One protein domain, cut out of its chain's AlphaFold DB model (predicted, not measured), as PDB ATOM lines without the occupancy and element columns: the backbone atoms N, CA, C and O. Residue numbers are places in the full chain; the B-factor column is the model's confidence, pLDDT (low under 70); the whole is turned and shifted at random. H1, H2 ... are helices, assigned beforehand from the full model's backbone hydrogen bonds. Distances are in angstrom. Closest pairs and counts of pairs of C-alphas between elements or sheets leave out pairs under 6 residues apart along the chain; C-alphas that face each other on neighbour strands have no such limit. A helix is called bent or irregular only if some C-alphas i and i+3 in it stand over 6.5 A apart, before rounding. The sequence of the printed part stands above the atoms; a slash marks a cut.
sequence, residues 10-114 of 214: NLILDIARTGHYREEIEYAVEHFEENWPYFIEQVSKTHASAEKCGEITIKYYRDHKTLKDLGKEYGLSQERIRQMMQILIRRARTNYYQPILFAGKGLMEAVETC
ATOM      1  N   ASN A  10      30.042  -4.540   6.005       73.62
ATOM      2  CA  ASN A  10      31.489  -4.489   5.780       73.62
ATOM      3  C   ASN A  10      32.048  -5.804   5.220       73.62
ATOM      4  O   ASN A  10      33.030  -5.797   4.494       73.62
ATOM      5  N   LEU A  11      31.434  -6.925   5.584       72.81
ATOM      6  CA  LEU A  11      31.841  -8.247   5.147       72.81
ATOM      7  C   LEU A  11      31.342  -8.525   3.731       72.81
ATOM      8  O   LEU A  11      32.106  -9.023   2.919       72.81
ATOM      9  N   ILE A  12      30.101  -8.139   3.419       76.75
ATOM     10  CA  ILE A  12      29.579  -8.172   2.045       76.75
ATOM     11  C   ILE A  12      30.493  -7.361   1.119       76.75
ATOM     12  O   ILE A  12      30.830  -7.819   0.033       76.75
ATOM     13  N   LEU A  13      30.928  -6.180   1.564       76.12
ATOM     14  CA  LEU A  13      31.849  -5.322   0.819       76.12
ATOM     15  C   LEU A  13      33.249  -5.918   0.685       76.12
ATOM     16  O   LEU A  13      33.878  -5.742  -0.355       76.12
ATOM     17  N   ASP A  14      33.752  -6.579   1.729       73.19
ATOM     18  CA  ASP A  14      35.045  -7.259   1.672       73.19
ATOM     19  C   ASP A  14      35.012  -8.384   0.641       73.19
ATOM     20  O   ASP A  14      35.948  -8.465  -0.140       73.19
ATOM     21  N   ILE A  15      33.923  -9.158   0.559       70.00
ATOM     22  CA  ILE A  15      33.745 -10.138  -0.518       70.00
ATOM     23  C   ILE A  15      33.666  -9.376  -1.855       70.00
ATOM     24  O   ILE A  15      34.466  -9.643  -2.740       70.00
ATOM     25  N   ALA A  16      32.819  -8.341  -1.985       67.62
ATOM     26  CA  ALA A  16      32.615  -7.557  -3.220       67.62
ATOM     27  C   ALA A  16      33.906  -6.993  -3.839       67.62
ATOM     28  O   ALA A  16      34.061  -6.951  -5.059       67.62
ATOM     29  N   ARG A  17      34.846  -6.551  -2.998       65.44
ATOM     30  CA  ARG A  17      36.107  -5.907  -3.405       65.44
ATOM     31  C   ARG A  17      37.073  -6.817  -4.140       65.44
ATOM     32  O   ARG A  17      38.038  -6.326  -4.718       65.44
ATOM     33  N   THR A  18      36.864  -8.118  -4.072       61.22
ATOM     34  CA  THR A  18      37.889  -9.078  -4.458       61.22
ATOM     35  C   THR A  18      37.782  -9.426  -5.933       61.22
ATOM     36  O   THR A  18      38.689 -10.039  -6.475       61.22
ATOM     37  N   GLY A  19      36.727  -8.948  -6.606       54.31
ATOM     38  CA  GLY A  19      36.525  -9.093  -8.048       54.31
ATOM     39  C   GLY A  19      36.076 -10.492  -8.468       54.31
ATOM     40  O   GLY A  19      35.759 -10.704  -9.634       54.31
ATOM     41  N   HIS A  20      35.995 -11.423  -7.523       56.09
ATOM     42  CA  HIS A  20      35.633 -12.809  -7.751       56.09
ATOM     43  C   HIS A  20      34.147 -13.009  -7.450       56.09
ATOM     44  O   HIS A  20      33.782 -13.284  -6.308       56.09
ATOM     45  N   TYR A  21      33.263 -12.824  -8.439       65.44
ATOM     46  CA  TYR A  21      31.829 -13.020  -8.206       65.44
ATOM     47  C   TYR A  21      31.150 -14.028  -9.106       65.44
ATOM     48  O   TYR A  21      31.348 -14.080 -10.316       65.44
ATOM     49  N   ARG A  22      30.266 -14.754  -8.417       61.12
ATOM     50  CA  ARG A  22      29.521 -15.947  -8.791       61.12
ATOM     51  C   ARG A  22      30.336 -17.232  -8.699       61.12
ATOM     52  O   ARG A  22      30.130 -17.949  -7.733       61.12
ATOM     53  N   GLU A  23      31.276 -17.484  -9.600       65.69
ATOM     54  CA  GLU A  23      31.911 -18.810  -9.738       65.69
ATOM     55  C   GLU A  23      32.663 -19.268  -8.476       65.69
ATOM     56  O   GLU A  23      32.488 -20.397  -8.038       65.69
ATOM     57  N   GLU A  24      33.437 -18.394  -7.824       69.25
ATOM     58  CA  GLU A  24      34.158 -18.756  -6.587       69.25
ATOM     59  C   GLU A  24      33.238 -18.916  -5.374       69.25
ATOM     60  O   GLU A  24      33.504 -19.725  -4.485       69.25
ATOM     61  N   ILE A  25      32.135 -18.164  -5.340       69.50
ATOM     62  CA  ILE A  25      31.121 -18.280  -4.288       69.50
ATOM     63  C   ILE A  25      30.325 -19.567  -4.486       69.50
ATOM     64  O   ILE A  25      30.130 -20.309  -3.529       69.50
ATOM     65  N   GLU A  26      29.894 -19.844  -5.716       72.25
ATOM     66  CA  GLU A  26      29.218 -21.083  -6.102       72.25
ATOM     67  C   GLU A  26      30.124 -22.282  -5.802       72.25
ATOM     68  O   GLU A  26      29.700 -23.187  -5.088       72.25
ATOM     69  N   TYR A  27      31.404 -22.227  -6.181       75.88
ATOM     70  CA  TYR A  27      32.392 -23.254  -5.852       75.88
ATOM     71  C   TYR A  27      32.536 -23.468  -4.339       75.88
ATOM     72  O   TYR A  27      32.468 -24.601  -3.864       75.88
ATOM     73  N   ALA A  28      32.705 -22.395  -3.561       73.19
ATOM     74  CA  ALA A  28      32.837 -22.484  -2.107       73.19
ATOM     75  C   ALA A  28      31.579 -23.053  -1.430       73.19
ATOM     76  O   ALA A  28      31.695 -23.764  -0.430       73.19
ATOM     77  N   VAL A  29      30.395 -22.747  -1.968       70.62
ATOM     78  CA  VAL A  29      29.112 -23.293  -1.509       70.62
ATOM     79  C   VAL A  29      29.006 -24.780  -1.834       70.62
ATOM     80  O   VAL A  29      28.667 -25.571  -0.954       70.62
ATOM     81  N   GLU A  30      29.313 -25.166  -3.072       77.19
ATOM     82  CA  GLU A  30      29.253 -26.554  -3.544       77.19
ATOM     83  C   GLU A  30      30.232 -27.462  -2.796       77.19
ATOM     84  O   GLU A  30      29.881 -28.579  -2.423       77.19
ATOM     85  N   HIS A  31      31.431 -26.958  -2.503       77.75
ATOM     86  CA  HIS A  31      32.514 -27.713  -1.870       77.75
ATOM     87  C   HIS A  31      32.633 -27.398  -0.370       77.75
ATOM     88  O   HIS A  31      33.693 -27.572   0.233       77.75
ATOM     89  N   PHE A  32      31.560 -26.907   0.263       77.25
ATOM     90  CA  PHE A  32      31.585 -26.495   1.669       77.25
ATOM     91  C   PHE A  32      32.047 -27.620   2.604       77.25
ATOM     92  O   PHE A  32      32.907 -27.386   3.449       77.25
ATOM     93  N   GLU A  33      31.500 -28.832   2.458       78.88
ATOM     94  CA  GLU A  33      31.827 -29.968   3.339       78.88
ATOM     95  C   GLU A  33      33.311 -30.358   3.261       78.88
ATOM     96  O   GLU A  33      33.891 -30.822   4.241       78.88
ATOM     97  N   GLU A  34      33.940 -30.125   2.109       81.62
ATOM     98  CA  GLU A  34      35.353 -30.411   1.863       81.62
ATOM     99  C   GLU A  34      36.251 -29.285   2.394       81.62
ATOM    100  O   GLU A  34      37.281 -29.529   3.025       81.62
ATOM    101  N   ASN A  35      35.833 -28.034   2.189       77.81
ATOM    102  CA  ASN A  35      36.617 -26.848   2.525       77.81
ATOM    103  C   ASN A  35      36.496 -26.435   3.999       77.81
ATOM    104  O   ASN A  35      37.417 -25.829   4.559       77.81
ATOM    105  N   TRP A  36      35.370 -26.748   4.644       78.38
ATOM    106  CA  TRP A  36      35.072 -26.327   6.009       78.38
ATOM    107  C   TRP A  36      36.051 -26.880   7.057       78.38
ATOM    108  O   TRP A  36      36.561 -26.079   7.849       78.38
ATOM    109  N   PRO A  37      36.374 -28.189   7.087       79.44
ATOM    110  CA  PRO A  37      37.310 -28.730   8.071       79.44
ATOM    111  C   PRO A  37      38.685 -28.069   7.978       79.44
ATOM    112  O   PRO A  37      39.257 -27.680   8.996       79.44
ATOM    113  N   TYR A  38      39.178 -27.864   6.754       78.50
ATOM    114  CA  TYR A  38      40.452 -27.196   6.512       78.50
ATOM    115  C   TYR A  38      40.417 -25.734   6.966       78.50
ATOM    116  O   TYR A  38      41.310 -25.282   7.684       78.50
ATOM    117  N   PHE A  39      39.354 -25.001   6.625       76.50
ATOM    118  CA  PHE A  39      39.160 -23.634   7.098       76.50
ATOM    119  C   PHE A  39      39.173 -23.554   8.631       76.50
ATOM    120  O   PHE A  39      39.879 -22.720   9.207       76.50
ATOM    121  N   ILE A  40      38.441 -24.444   9.306       75.56
ATOM    122  CA  ILE A  40      38.418 -24.485  10.767       75.56
ATOM    123  C   ILE A  40      39.781 -24.804  11.330       75.56
ATOM    124  O   ILE A  40      40.188 -24.137  12.275       75.56
ATOM    125  N   GLU A  41      40.513 -25.752  10.760       76.38
ATOM    126  CA  GLU A  41      41.867 -26.069  11.197       76.38
ATOM    127  C   GLU A  41      42.782 -24.834  11.126       76.38
ATOM    128  O   GLU A  41      43.494 -24.525  12.088       76.38
ATOM    129  N   GLN A  42      42.715 -24.071  10.029       72.94
ATOM    130  CA  GLN A  42      43.499 -22.845   9.852       72.94
ATOM    131  C   GLN A  42      43.136 -21.771  10.883       72.94
ATOM    132  O   GLN A  42      44.020 -21.141  11.469       72.94
ATOM    133  N   VAL A  43      41.846 -21.583  11.164       68.62
ATOM    134  CA  VAL A  43      41.400 -20.594  12.155       68.62
ATOM    135  C   VAL A  43      41.667 -21.073  13.594       68.62
ATOM    136  O   VAL A  43      42.000 -20.262  14.466       68.62
ATOM    137  N   SER A  44      41.601 -22.385  13.843       65.44
ATOM    138  CA  SER A  44      41.727 -23.013  15.168       65.44
ATOM    139  C   SER A  44      43.139 -23.078  15.710       65.44
ATOM    140  O   SER A  44      43.315 -22.974  16.923       65.44
ATOM    141  N   LYS A  45      44.154 -23.092  14.837       64.88
ATOM    142  CA  LYS A  45      45.568 -22.943  15.227       64.88
ATOM    143  C   LYS A  45      45.849 -21.676  16.055       64.88
ATOM    144  O   LYS A  45      46.893 -21.586  16.692       64.88
ATOM    145  N   THR A  46      44.927 -20.708  16.084       60.91
ATOM    146  CA  THR A  46      45.110 -19.406  16.747       60.91
ATOM    147  C   THR A  46      44.215 -19.154  17.971       60.91
ATOM    148  O   THR A  46      44.373 -18.116  18.617       60.91
ATOM    149  N   HIS A  47      43.258 -20.037  18.305       62.81
ATOM    150  CA  HIS A  47      42.333 -19.807  19.427       62.81
ATOM    151  C   HIS A  47      41.664 -21.099  19.927       62.81
ATOM    152  O   HIS A  47      40.963 -21.768  19.173       62.81
ATOM    153  N   ALA A  48      41.752 -21.378  21.232       62.03
ATOM    154  CA  ALA A  48      41.198 -22.586  21.864       62.03
ATOM    155  C   ALA A  48      39.663 -22.742  21.757       62.03
ATOM    156  O   ALA A  48      39.123 -23.795  22.065       62.03
ATOM    157  N   SER A  49      38.947 -21.697  21.331       71.38
ATOM    158  CA  SER A  49      37.489 -21.731  21.119       71.38
ATOM    159  C   SER A  49      37.063 -21.524  19.663       71.38
ATOM    160  O   SER A  49      35.886 -21.265  19.418       71.38
ATOM    161  N   ALA A  50      38.001 -21.550  18.712       71.94
ATOM    162  CA  ALA A  50      37.713 -21.301  17.299       71.94
ATOM    163  C   ALA A  50      36.720 -22.310  16.720       71.94
ATOM    164  O   ALA A  50      35.809 -21.902  16.011       71.94
ATOM    165  N   GLU A  51      36.847 -23.582  17.093       77.62
ATOM    166  CA  GLU A  51      35.936 -24.652  16.685       77.62
ATOM    167  C   GLU A  51      34.494 -24.345  17.109       77.62
ATOM    168  O   GLU A  51      33.596 -24.277  16.273       77.62
ATOM    169  N   LYS A  52      34.287 -24.002  18.389       84.81
ATOM    170  CA  LYS A  52      32.972 -23.599  18.909       84.81
ATOM    171  C   LYS A  52      32.440 -22.329  18.236       84.81
ATOM    172  O   LYS A  52      31.250 -22.235  17.946       84.81
ATOM    173  N   CYS A  53      33.296 -21.331  17.996       84.75
ATOM    174  CA  CYS A  53      32.901 -20.125  17.259       84.75
ATOM    175  C   CYS A  53      32.500 -20.455  15.812       84.75
ATOM    176  O   CYS A  53      31.542 -19.878  15.302       84.75
ATOM    177  N   GLY A  54      33.215 -21.380  15.174       81.50
ATOM    178  CA  GLY A  54      32.943 -21.909  13.845       81.50
ATOM    179  C   GLY A  54      31.591 -22.588  13.754       81.50
ATOM    180  O   GLY A  54      30.759 -22.182  12.950       81.50
ATOM    181  N   GLU A  55      31.349 -23.550  14.639       84.44
ATOM    182  CA  GLU A  55      30.097 -24.300  14.713       84.44
ATOM    183  C   GLU A  55      28.889 -23.361  14.878       84.44
ATOM    184  O   GLU A  55      27.925 -23.432  14.118       84.44
ATOM    185  N   ILE A  56      28.979 -22.402  15.809       88.62
ATOM    186  CA  ILE A  56      27.950 -21.373  16.020       88.62
ATOM    187  C   ILE A  56      27.724 -20.541  14.750       88.62
ATOM    188  O   ILE A  56      26.583 -20.220  14.416       88.62
ATOM    189  N   THR A  57      28.801 -20.181  14.050       84.12
ATOM    190  CA  THR A  57      28.730 -19.328  12.857       84.12
ATOM    191  C   THR A  57      28.080 -20.059  11.681       84.12
ATOM    192  O   THR A  57      27.220 -19.467  11.032       84.12
ATOM    193  N   ILE A  58      28.387 -21.346  11.458       81.31
ATOM    194  CA  ILE A  58      27.676 -22.168  10.462       81.31
ATOM    195  C   ILE A  58      26.199 -22.218  10.793       81.31
ATOM    196  O   ILE A  58      25.371 -21.918   9.939       81.31
ATOM    197  N   LYS A  59      25.854 -22.606  12.023       86.00
ATOM    198  CA  LYS A  59      24.451 -22.809  12.384       86.00
ATOM    199  C   LYS A  59      23.632 -21.535  12.181       86.00
ATOM    200  O   LYS A  59      22.457 -21.607  11.833       86.00
ATOM    201  N   TYR A  60      24.250 -20.371  12.367       86.06
ATOM    202  CA  TYR A  60      23.625 -19.091  12.062       86.06
ATOM    203  C   TYR A  60      23.446 -18.858  10.553       86.06
ATOM    204  O   TYR A  60      22.325 -18.627  10.105       86.06
ATOM    205  N   TYR A  61      24.529 -18.908   9.767       78.12
ATOM    206  CA  TYR A  61      24.497 -18.503   8.354       78.12
ATOM    207  C   TYR A  61      23.999 -19.594   7.401       78.12
ATOM    208  O   TYR A  61      23.270 -19.285   6.465       78.12
ATOM    209  N   ARG A  62      24.382 -20.853   7.622       75.69
ATOM    210  CA  ARG A  62      24.018 -22.008   6.789       75.69
ATOM    211  C   ARG A  62      22.691 -22.624   7.209       75.69
ATOM    212  O   ARG A  62      21.824 -22.835   6.367       75.69
ATOM    213  N   ASP A  63      22.523 -22.880   8.506       81.25
ATOM    214  CA  ASP A  63      21.336 -23.580   9.020       81.25
ATOM    215  C   ASP A  63      20.200 -22.617   9.397       81.25
ATOM    216  O   ASP A  63      19.154 -23.045   9.885       81.25
ATOM    217  N   HIS A  64      20.397 -21.310   9.186       79.69
ATOM    218  CA  HIS A  64      19.422 -20.255   9.464       79.69
ATOM    219  C   HIS A  64      18.914 -20.221  10.919       79.69
ATOM    220  O   HIS A  64      17.798 -19.755  11.186       79.69
ATOM    221  N   LYS A  65      19.707 -20.696  11.892       87.00
ATOM    222  CA  LYS A  65      19.341 -20.584  13.310       87.00
ATOM    223  C   LYS A  65      19.393 -19.133  13.757       87.00
ATOM    224  O   LYS A  65      20.337 -18.402  13.467       87.00
ATOM    225  N   THR A  66      18.413 -18.717  14.554       89.50
ATOM    226  CA  THR A  66      18.448 -17.375  15.139       89.50
ATOM    227  C   THR A  66      19.454 -17.305  16.287       89.50
ATOM    228  O   THR A  66      19.740 -18.302  16.954       89.50
ATOM    229  N   LEU A  67      19.915 -16.095  16.618       90.81
ATOM    230  CA  LEU A  67      20.714 -15.862  17.830       90.81
ATOM    231  C   LEU A  67      20.005 -16.358  19.098       90.81
ATOM    232  O   LEU A  67      20.657 -16.752  20.064       90.81
ATOM    233  N   LYS A  68      18.666 -16.334  19.107       91.94
ATOM    234  CA  LYS A  68      17.850 -16.821  20.221       91.94
ATOM    235  C   LYS A  68      17.920 -18.343  20.341       91.94
ATOM    236  O   LYS A  68      18.024 -18.842  21.459       91.94
ATOM    237  N   ASP A  69      17.879 -19.058  19.222       93.19
ATOM    238  CA  ASP A  69      17.964 -20.522  19.202       93.19
ATOM    239  C   ASP A  69      19.364 -20.984  19.605       93.19
ATOM    240  O   ASP A  69      19.503 -21.822  20.493       93.19
ATOM    241  N   LEU A  70      20.397 -20.339  19.057       93.25
ATOM    242  CA  LEU A  70      21.792 -20.580  19.430       93.25
ATOM    243  C   LEU A  70      22.049 -20.259  20.907       93.25
ATOM    244  O   LEU A  70      22.724 -21.011  21.604       93.25
ATOM    245  N   GLY A  71      21.474 -19.169  21.419       93.94
ATOM    246  CA  GLY A  71      21.585 -18.824  22.834       93.94
ATOM    247  C   GLY A  71      21.017 -19.908  23.754       93.94
ATOM    248  O   GLY A  71      21.633 -20.235  24.767       93.94
ATOM    249  N   LYS A  72      19.885 -20.522  23.380       95.06
ATOM    250  CA  LYS A  72      19.312 -21.662  24.116       95.06
ATOM    251  C   LYS A  72      20.184 -22.912  24.014       95.06
ATOM    252  O   LYS A  72      20.425 -23.553  25.026       95.06
ATOM    253  N   GLU A  73      20.643 -23.240  22.809       95.31
ATOM    254  CA  GLU A  73      21.428 -24.449  22.527       95.31
ATOM    255  C   GLU A  73      22.770 -24.461  23.262       95.31
ATOM    256  O   GLU A  73      23.151 -25.472  23.844       95.31
ATOM    257  N   TYR A  74      23.461 -23.323  23.290       93.00
ATOM    258  CA  TYR A  74      24.782 -23.212  23.906       93.00
ATOM    259  C   TYR A  74      24.755 -22.659  25.337       93.00
ATOM    260  O   TYR A  74      25.818 -22.546  25.953       93.00
ATOM    261  N   GLY A  75      23.580 -22.290  25.861       94.06
ATOM    262  CA  GLY A  75      23.433 -21.670  27.182       94.06
ATOM    263  C   GLY A  75      24.094 -20.290  27.281       94.06
ATOM    264  O   GLY A  75      24.699 -19.961  28.299       94.06
ATOM    265  N   LEU A  76      24.035 -19.490  26.213       93.94
ATOM    266  CA  LEU A  76      24.717 -18.197  26.091       93.94
ATOM    267  C   LEU A  76      23.729 -17.061  25.792       93.94
ATOM    268  O   LEU A  76      22.670 -17.262  25.199       93.94
ATOM    269  N   SER A  77      24.094 -15.828  26.157       94.12
ATOM    270  CA  SER A  77      23.337 -14.648  25.724       94.12
ATOM    271  C   SER A  77      23.499 -14.418  24.216       94.12
ATOM    272  O   SER A  77      24.531 -14.752  23.633       94.12
ATOM    273  N   GLN A  78      22.508 -13.788  23.577       92.25
ATOM    274  CA  GLN A  78      22.583 -13.442  22.147       92.25
ATOM    275  C   GLN A  78      23.797 -12.559  21.836       92.25
ATOM    276  O   GLN A  78      24.445 -12.725  20.806       92.25
ATOM    277  N   GLU A  79      24.142 -11.653  22.753       89.56
ATOM    278  CA  GLU A  79      25.327 -10.807  22.623       89.56
ATOM    279  C   GLU A  79      26.620 -11.626  22.687       89.56
ATOM    280  O   GLU A  79      27.534 -11.417  21.893       89.56
ATOM    281  N   ARG A  80      26.683 -12.641  23.558       91.19
ATOM    282  CA  ARG A  80      27.841 -13.535  23.604       91.19
ATOM    283  C   ARG A  80      27.983 -14.348  22.315       91.19
ATOM    284  O   ARG A  80      29.102 -14.490  21.827       91.19
ATOM    285  N   ILE A  81      26.875 -14.828  21.747       91.94
ATOM    286  CA  ILE A  81      26.859 -15.494  20.434       91.94
ATOM    287  C   ILE A  81      27.415 -14.560  19.349       91.94
ATOM    288  O   ILE A  81      28.340 -14.945  18.634       91.94
ATOM    289  N   ARG A  82      26.943 -13.305  19.280       88.25
ATOM    290  CA  ARG A  82      27.459 -12.307  18.321       88.25
ATOM    291  C   ARG A  82      28.959 -12.081  18.466       88.25
ATOM    292  O   ARG A  82      29.673 -12.083  17.468       88.25
ATOM    293  N   GLN A  83      29.451 -11.913  19.693       86.50
ATOM    294  CA  GLN A  83      30.881 -11.722  19.949       86.50
ATOM    295  C   GLN A  83      31.712 -12.913  19.462       86.50
ATOM    296  O   GLN A  83      32.758 -12.721  18.844       86.50
ATOM    297  N   MET A  84      31.236 -14.140  19.692       87.06
ATOM    298  CA  MET A  84      31.898 -15.356  19.209       87.06
ATOM    299  C   MET A  84      31.943 -15.418  17.679       87.06
ATOM    300  O   MET A  84      33.002 -15.695  17.115       87.06
ATOM    301  N   MET A  85      30.842 -15.083  17.003       85.19
ATOM    302  CA  MET A  85      30.806 -15.015  15.538       85.19
ATOM    303  C   MET A  85      31.750 -13.935  14.993       85.19
ATOM    304  O   MET A  85      32.493 -14.176  14.044       85.19
ATOM    305  N   GLN A  86      31.794 -12.751  15.617       81.31
ATOM    306  CA  GLN A  86      32.688 -11.667  15.194       81.31
ATOM    307  C   GLN A  86      34.169 -12.055  15.269       81.31
ATOM    308  O   GLN A  86      34.950 -11.646  14.412       81.31
ATOM    309  N   ILE A  87      34.564 -12.833  16.281       80.12
ATOM    310  CA  ILE A  87      35.936 -13.349  16.420       80.12
ATOM    311  C   ILE A  87      36.335 -14.169  15.190       80.12
ATOM    312  O   ILE A  87      37.467 -14.026  14.716       80.12
ATOM    313  N   LEU A  88      35.418 -14.996  14.680       78.62
ATOM    314  CA  LEU A  88      35.635 -15.839  13.507       78.62
ATOM    315  C   LEU A  88      35.636 -15.012  12.215       78.62
ATOM    316  O   LEU A  88      36.597 -15.069  11.454       78.62
ATOM    317  N   ILE A  89      34.614 -14.171  12.019       76.69
ATOM    318  CA  ILE A  89      34.467 -13.306  10.838       76.69
ATOM    319  C   ILE A  89      35.703 -12.416  10.643       76.69
ATOM    320  O   ILE A  89      36.198 -12.269   9.529       76.69
ATOM    321  N   ARG A  90      36.241 -11.834  11.725       75.44
ATOM    322  CA  ARG A  90      37.447 -10.987  11.659       75.44
ATOM    323  C   ARG A  90      38.693 -11.750  11.210       75.44
ATOM    324  O   ARG A  90      39.564 -11.146  10.596       75.44
ATOM    325  N   ARG A  91      38.800 -13.038  11.533       73.00
ATOM    326  CA  ARG A  91      39.955 -13.879  11.177       73.00
ATOM    327  C   ARG A  91      39.848 -14.435   9.767       73.00
ATOM    328  O   ARG A  91      40.848 -14.499   9.068       73.00
ATOM    329  N   ALA A  92      38.633 -14.740   9.336       69.44
ATOM    330  CA  ALA A  92      38.346 -15.175   7.978       69.44
ATOM    331  C   ALA A  92      38.467 -14.060   6.930       69.44
ATOM    332  O   ALA A  92      38.123 -14.283   5.783       69.44
ATOM    333  N   ARG A  93      38.941 -12.860   7.299       63.88
ATOM    334  CA  ARG A  93      39.160 -11.725   6.384       63.88
ATOM    335  C   ARG A  93      40.180 -11.991   5.277       63.88
ATOM    336  O   ARG A  93      40.328 -11.153   4.393       63.88
ATOM    337  N   THR A  94      40.895 -13.111   5.309       62.66
ATOM    338  CA  THR A  94      41.647 -13.558   4.142       62.66
ATOM    339  C   THR A  94      40.667 -13.976   3.050       62.66
ATOM    340  O   THR A  94      39.854 -14.881   3.212       62.66
ATOM    341  N   ASN A  95      40.780 -13.260   1.939       55.72
ATOM    342  CA  ASN A  95      39.887 -13.231   0.788       55.72
ATOM    343  C   ASN A  95      39.297 -14.601   0.371       55.72
ATOM    344  O   ASN A  95      38.098 -14.732   0.163       55.72
ATOM    345  N   TYR A  96      40.115 -15.654   0.377       62.47
ATOM    346  CA  TYR A  96      39.717 -16.988  -0.078       62.47
ATOM    347  C   TYR A  96      38.673 -17.707   0.804       62.47
ATOM    348  O   TYR A  96      37.922 -18.539   0.308       62.47
ATOM    349  N   TYR A  97      38.590 -17.412   2.110       66.31
ATOM    350  CA  TYR A  97      37.751 -18.200   3.029       66.31
ATOM    351  C   TYR A  97      36.444 -17.529   3.452       66.31
ATOM    352  O   TYR A  97      35.612 -18.163   4.107       66.31
ATOM    353  N   GLN A  98      36.237 -16.257   3.102       68.56
ATOM    354  CA  GLN A  98      34.998 -15.561   3.447       68.56
ATOM    355  C   GLN A  98      33.766 -16.248   2.849       68.56
ATOM    356  O   GLN A  98      32.838 -16.487   3.613       68.56
ATOM    357  N   PRO A  99      33.733 -16.645   1.561       68.62
ATOM    358  CA  PRO A  99      32.546 -17.290   0.996       68.62
ATOM    359  C   PRO A  99      32.155 -18.586   1.722       68.62
ATOM    360  O   PRO A  99      30.970 -18.830   1.947       68.62
ATOM    361  N   ILE A 100      33.144 -19.364   2.186       69.31
ATOM    362  CA  ILE A 100      32.932 -20.622   2.922       69.31
ATOM    363  C   ILE A 100      32.167 -20.376   4.232       69.31
ATOM    364  O   ILE A 100      31.274 -21.146   4.572       69.31
ATOM    365  N   LEU A 101      32.444 -19.280   4.952       65.38
ATOM    366  CA  LEU A 101      31.710 -18.933   6.181       65.38
ATOM    367  C   LEU A 101      30.208 -18.714   5.963       65.38
ATOM    368  O   LEU A 101      29.423 -18.858   6.903       65.38
ATOM    369  N   PHE A 102      29.829 -18.300   4.756       66.12
ATOM    370  CA  PHE A 102      28.504 -17.774   4.441       66.12
ATOM    371  C   PHE A 102      27.763 -18.620   3.416       66.12
ATOM    372  O   PHE A 102      26.771 -18.138   2.872       66.12
ATOM    373  N   ALA A 103      28.211 -19.857   3.185       61.16
ATOM    374  CA  ALA A 103      27.661 -20.819   2.232       61.16
ATOM    375  C   ALA A 103      26.233 -21.324   2.567       61.16
ATOM    376  O   ALA A 103      25.885 -22.486   2.357       61.16
ATOM    377  N   GLY A 104      25.398 -20.456   3.131       60.72
ATOM    378  CA  GLY A 104      23.970 -20.634   3.314       60.72
ATOM    379  C   GLY A 104      23.159 -19.967   2.211       60.72
ATOM    380  O   GLY A 104      23.635 -19.101   1.468       60.72
ATOM    381  N   LYS A 105      21.884 -20.352   2.131       57.28
ATOM    382  CA  LYS A 105      20.910 -19.650   1.291       57.28
ATOM    383  C   LYS A 105      20.825 -18.197   1.787       57.28
ATOM    384  O   LYS A 105      20.810 -17.948   2.984       57.28
ATOM    385  N   GLY A 106      20.800 -17.222   0.883       71.06
ATOM    386  CA  GLY A 106      20.610 -15.809   1.243       71.06
ATOM    387  C   GLY A 106      21.863 -14.924   1.257       71.06
ATOM    388  O   GLY A 106      21.699 -13.708   1.299       71.06
ATOM    389  N   LEU A 107      23.090 -15.457   1.121       74.00
ATOM    390  CA  LEU A 107      24.274 -14.602   0.903       74.00
ATOM    391  C   LEU A 107      24.133 -13.791  -0.391       74.00
ATOM    392  O   LEU A 107      24.333 -12.582  -0.380       74.00
ATOM    393  N   MET A 108      23.742 -14.443  -1.490       75.00
ATOM    394  CA  MET A 108      23.521 -13.770  -2.776       75.00
ATOM    395  C   MET A 108      22.414 -12.714  -2.688       75.00
ATOM    396  O   MET A 108      22.565 -11.623  -3.223       75.00
ATOM    397  N   GLU A 109      21.333 -13.003  -1.959       77.81
ATOM    398  CA  GLU A 109      20.255 -12.037  -1.711       77.81
ATOM    399  C   GLU A 109      20.750 -10.838  -0.887       77.81
ATOM    400  O   GLU A 109      20.416  -9.690  -1.184       77.81
ATOM    401  N   ALA A 110      21.583 -11.080   0.129       77.75
ATOM    402  CA  ALA A 110      22.180 -10.028   0.940       77.75
ATOM    403  C   ALA A 110      23.169  -9.169   0.137       77.75
ATOM    404  O   ALA A 110      23.164  -7.946   0.284       77.75
ATOM    405  N   VAL A 111      23.978  -9.790  -0.732       77.88
ATOM    406  CA  VAL A 111      24.865  -9.095  -1.675       77.88
ATOM    407  C   VAL A 111      24.047  -8.211  -2.613       77.88
ATOM    408  O   VAL A 111      24.358  -7.027  -2.724       77.88
ATOM    409  N   GLU A 112      22.982  -8.736  -3.223       79.62
ATOM    410  CA  GLU A 112      22.149  -7.955  -4.146       79.62
ATOM    411  C   GLU A 112      21.445  -6.803  -3.419       79.62
ATOM    412  O   GLU A 112      21.511  -5.661  -3.859       79.62
ATOM    413  N   THR A 113      20.891  -7.056  -2.228       83.19
ATOM    414  CA  THR A 113      20.297  -6.005  -1.383       83.19
ATOM    415  C   THR A 113      21.310  -4.898  -1.060       83.19
ATOM    416  O   THR A 113      20.975  -3.712  -1.045       83.19
ATOM    417  N   CYS A 114      22.558  -5.272  -0.767       82.56
ATOM    418  CA  CYS A 114      23.633  -4.325  -0.486       82.56
ATOM    419  C   CYS A 114      23.988  -3.514  -1.738       82.56
ATOM    420  O   CYS A 114      24.075  -2.289  -1.680       82.56
TER     421      CYS A 114
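Overview. This is residues 10 to 114 of the 214 residues of the protein "DNA-directed RNA polymerase subunit alpha" of Firmicutes bacterium ADurb.Bin354 (UniProt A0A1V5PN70). Short helices cross one another in two groups joined by H3, which runs along one side from one group to the other. In one group H6 crosses H4 nearly at right angles, with H5 packed on both; in the other the short H7 has H1, H2 and H3 packed round it, and H8 packs on H1 at the outside. The printed part has 105 residues, with eight named helices from H1 to H8 in chain order and no named strand, and its class is all helix. It is compact, with a radius of gyration of the C-alphas of 13.4 A, and spans 39 by 31 by 23 A.

Arrangement. H1, residues 10 to 16, touches H7, residues 95 to 101, at a steep tilt of 66 degrees, opposite ways; the closest C-alphas are those of Ile 15 and Gln 98, 6.8 A apart. H1 only just touches H8, residues 107 to 114, with 3 pairs of C-alphas within 8 A, the closest those of Ile 12 and Val 111 at 6.1 A. H2, residues 23 to 30, touches H7, with the C-alphas of Ala 28 and Ile 100 closest at 5.4 A. H3, residues 32 to 44, touches H7 too, the closest C-alphas being those of Phe 32 and Ile 100 at 6.2 A. H3 and H4, residues 50 to 61, form a helical hairpin, touching through residues 40 to 44 and 50 to 54, with the C-alphas of Ser 44 and Ala 50 closest at 4.9 A. H4 and H5, residues 67 to 74, form another hairpin at 40 degrees, with the C-alphas of Ile 56 and Leu 70 closest at 7.1 A. H6, residues 78 to 91, touches H4 about perpendicular, only just, at 72 degrees; the C-alphas of Cys 53 and Met 84 are closest at 5.2 A. H6 touches H5 with residues 78 to 82 alone, the C-alphas of Leu 67 and Gln 78 being closest at 5.3 A. H5 and H7 are apart. Every O i to N i+4 pair is within hydrogen-bond range in H1, H2, H4, H5 and H8, against 7 of 9 in H3, 8 of 10 in H6 and 1 of 3 in H7, where 2 of 4 O i to N i+3 pairs are in range.

Along the chain. H1 begins at C-alpha 10, (31.489, -4.489, 5.780). H3 is 17.2 A long, H4 16.2 A and H6 20.6 A, from C-alpha 78 at (22.583, -13.442, 22.147). H3 is irregular, but only just, with C-alphas 34 and 37 6.7 A apart; H7 is irregular, with C-alphas 96 and 99 7.3 A apart. H8 ends at C-alpha 114, (23.633, -4.325, -0.486).

Size, cuts and confidence. The C-alphas of Gly 19 and Gly 75, the two farthest apart, are 39.6 A apart. The printed part has no cut, and no link is long. Confidence is under 70 at residues 16 to 25, 43 to 48 and 92 to 105; the mean pLDDT of the printed part is 76.6.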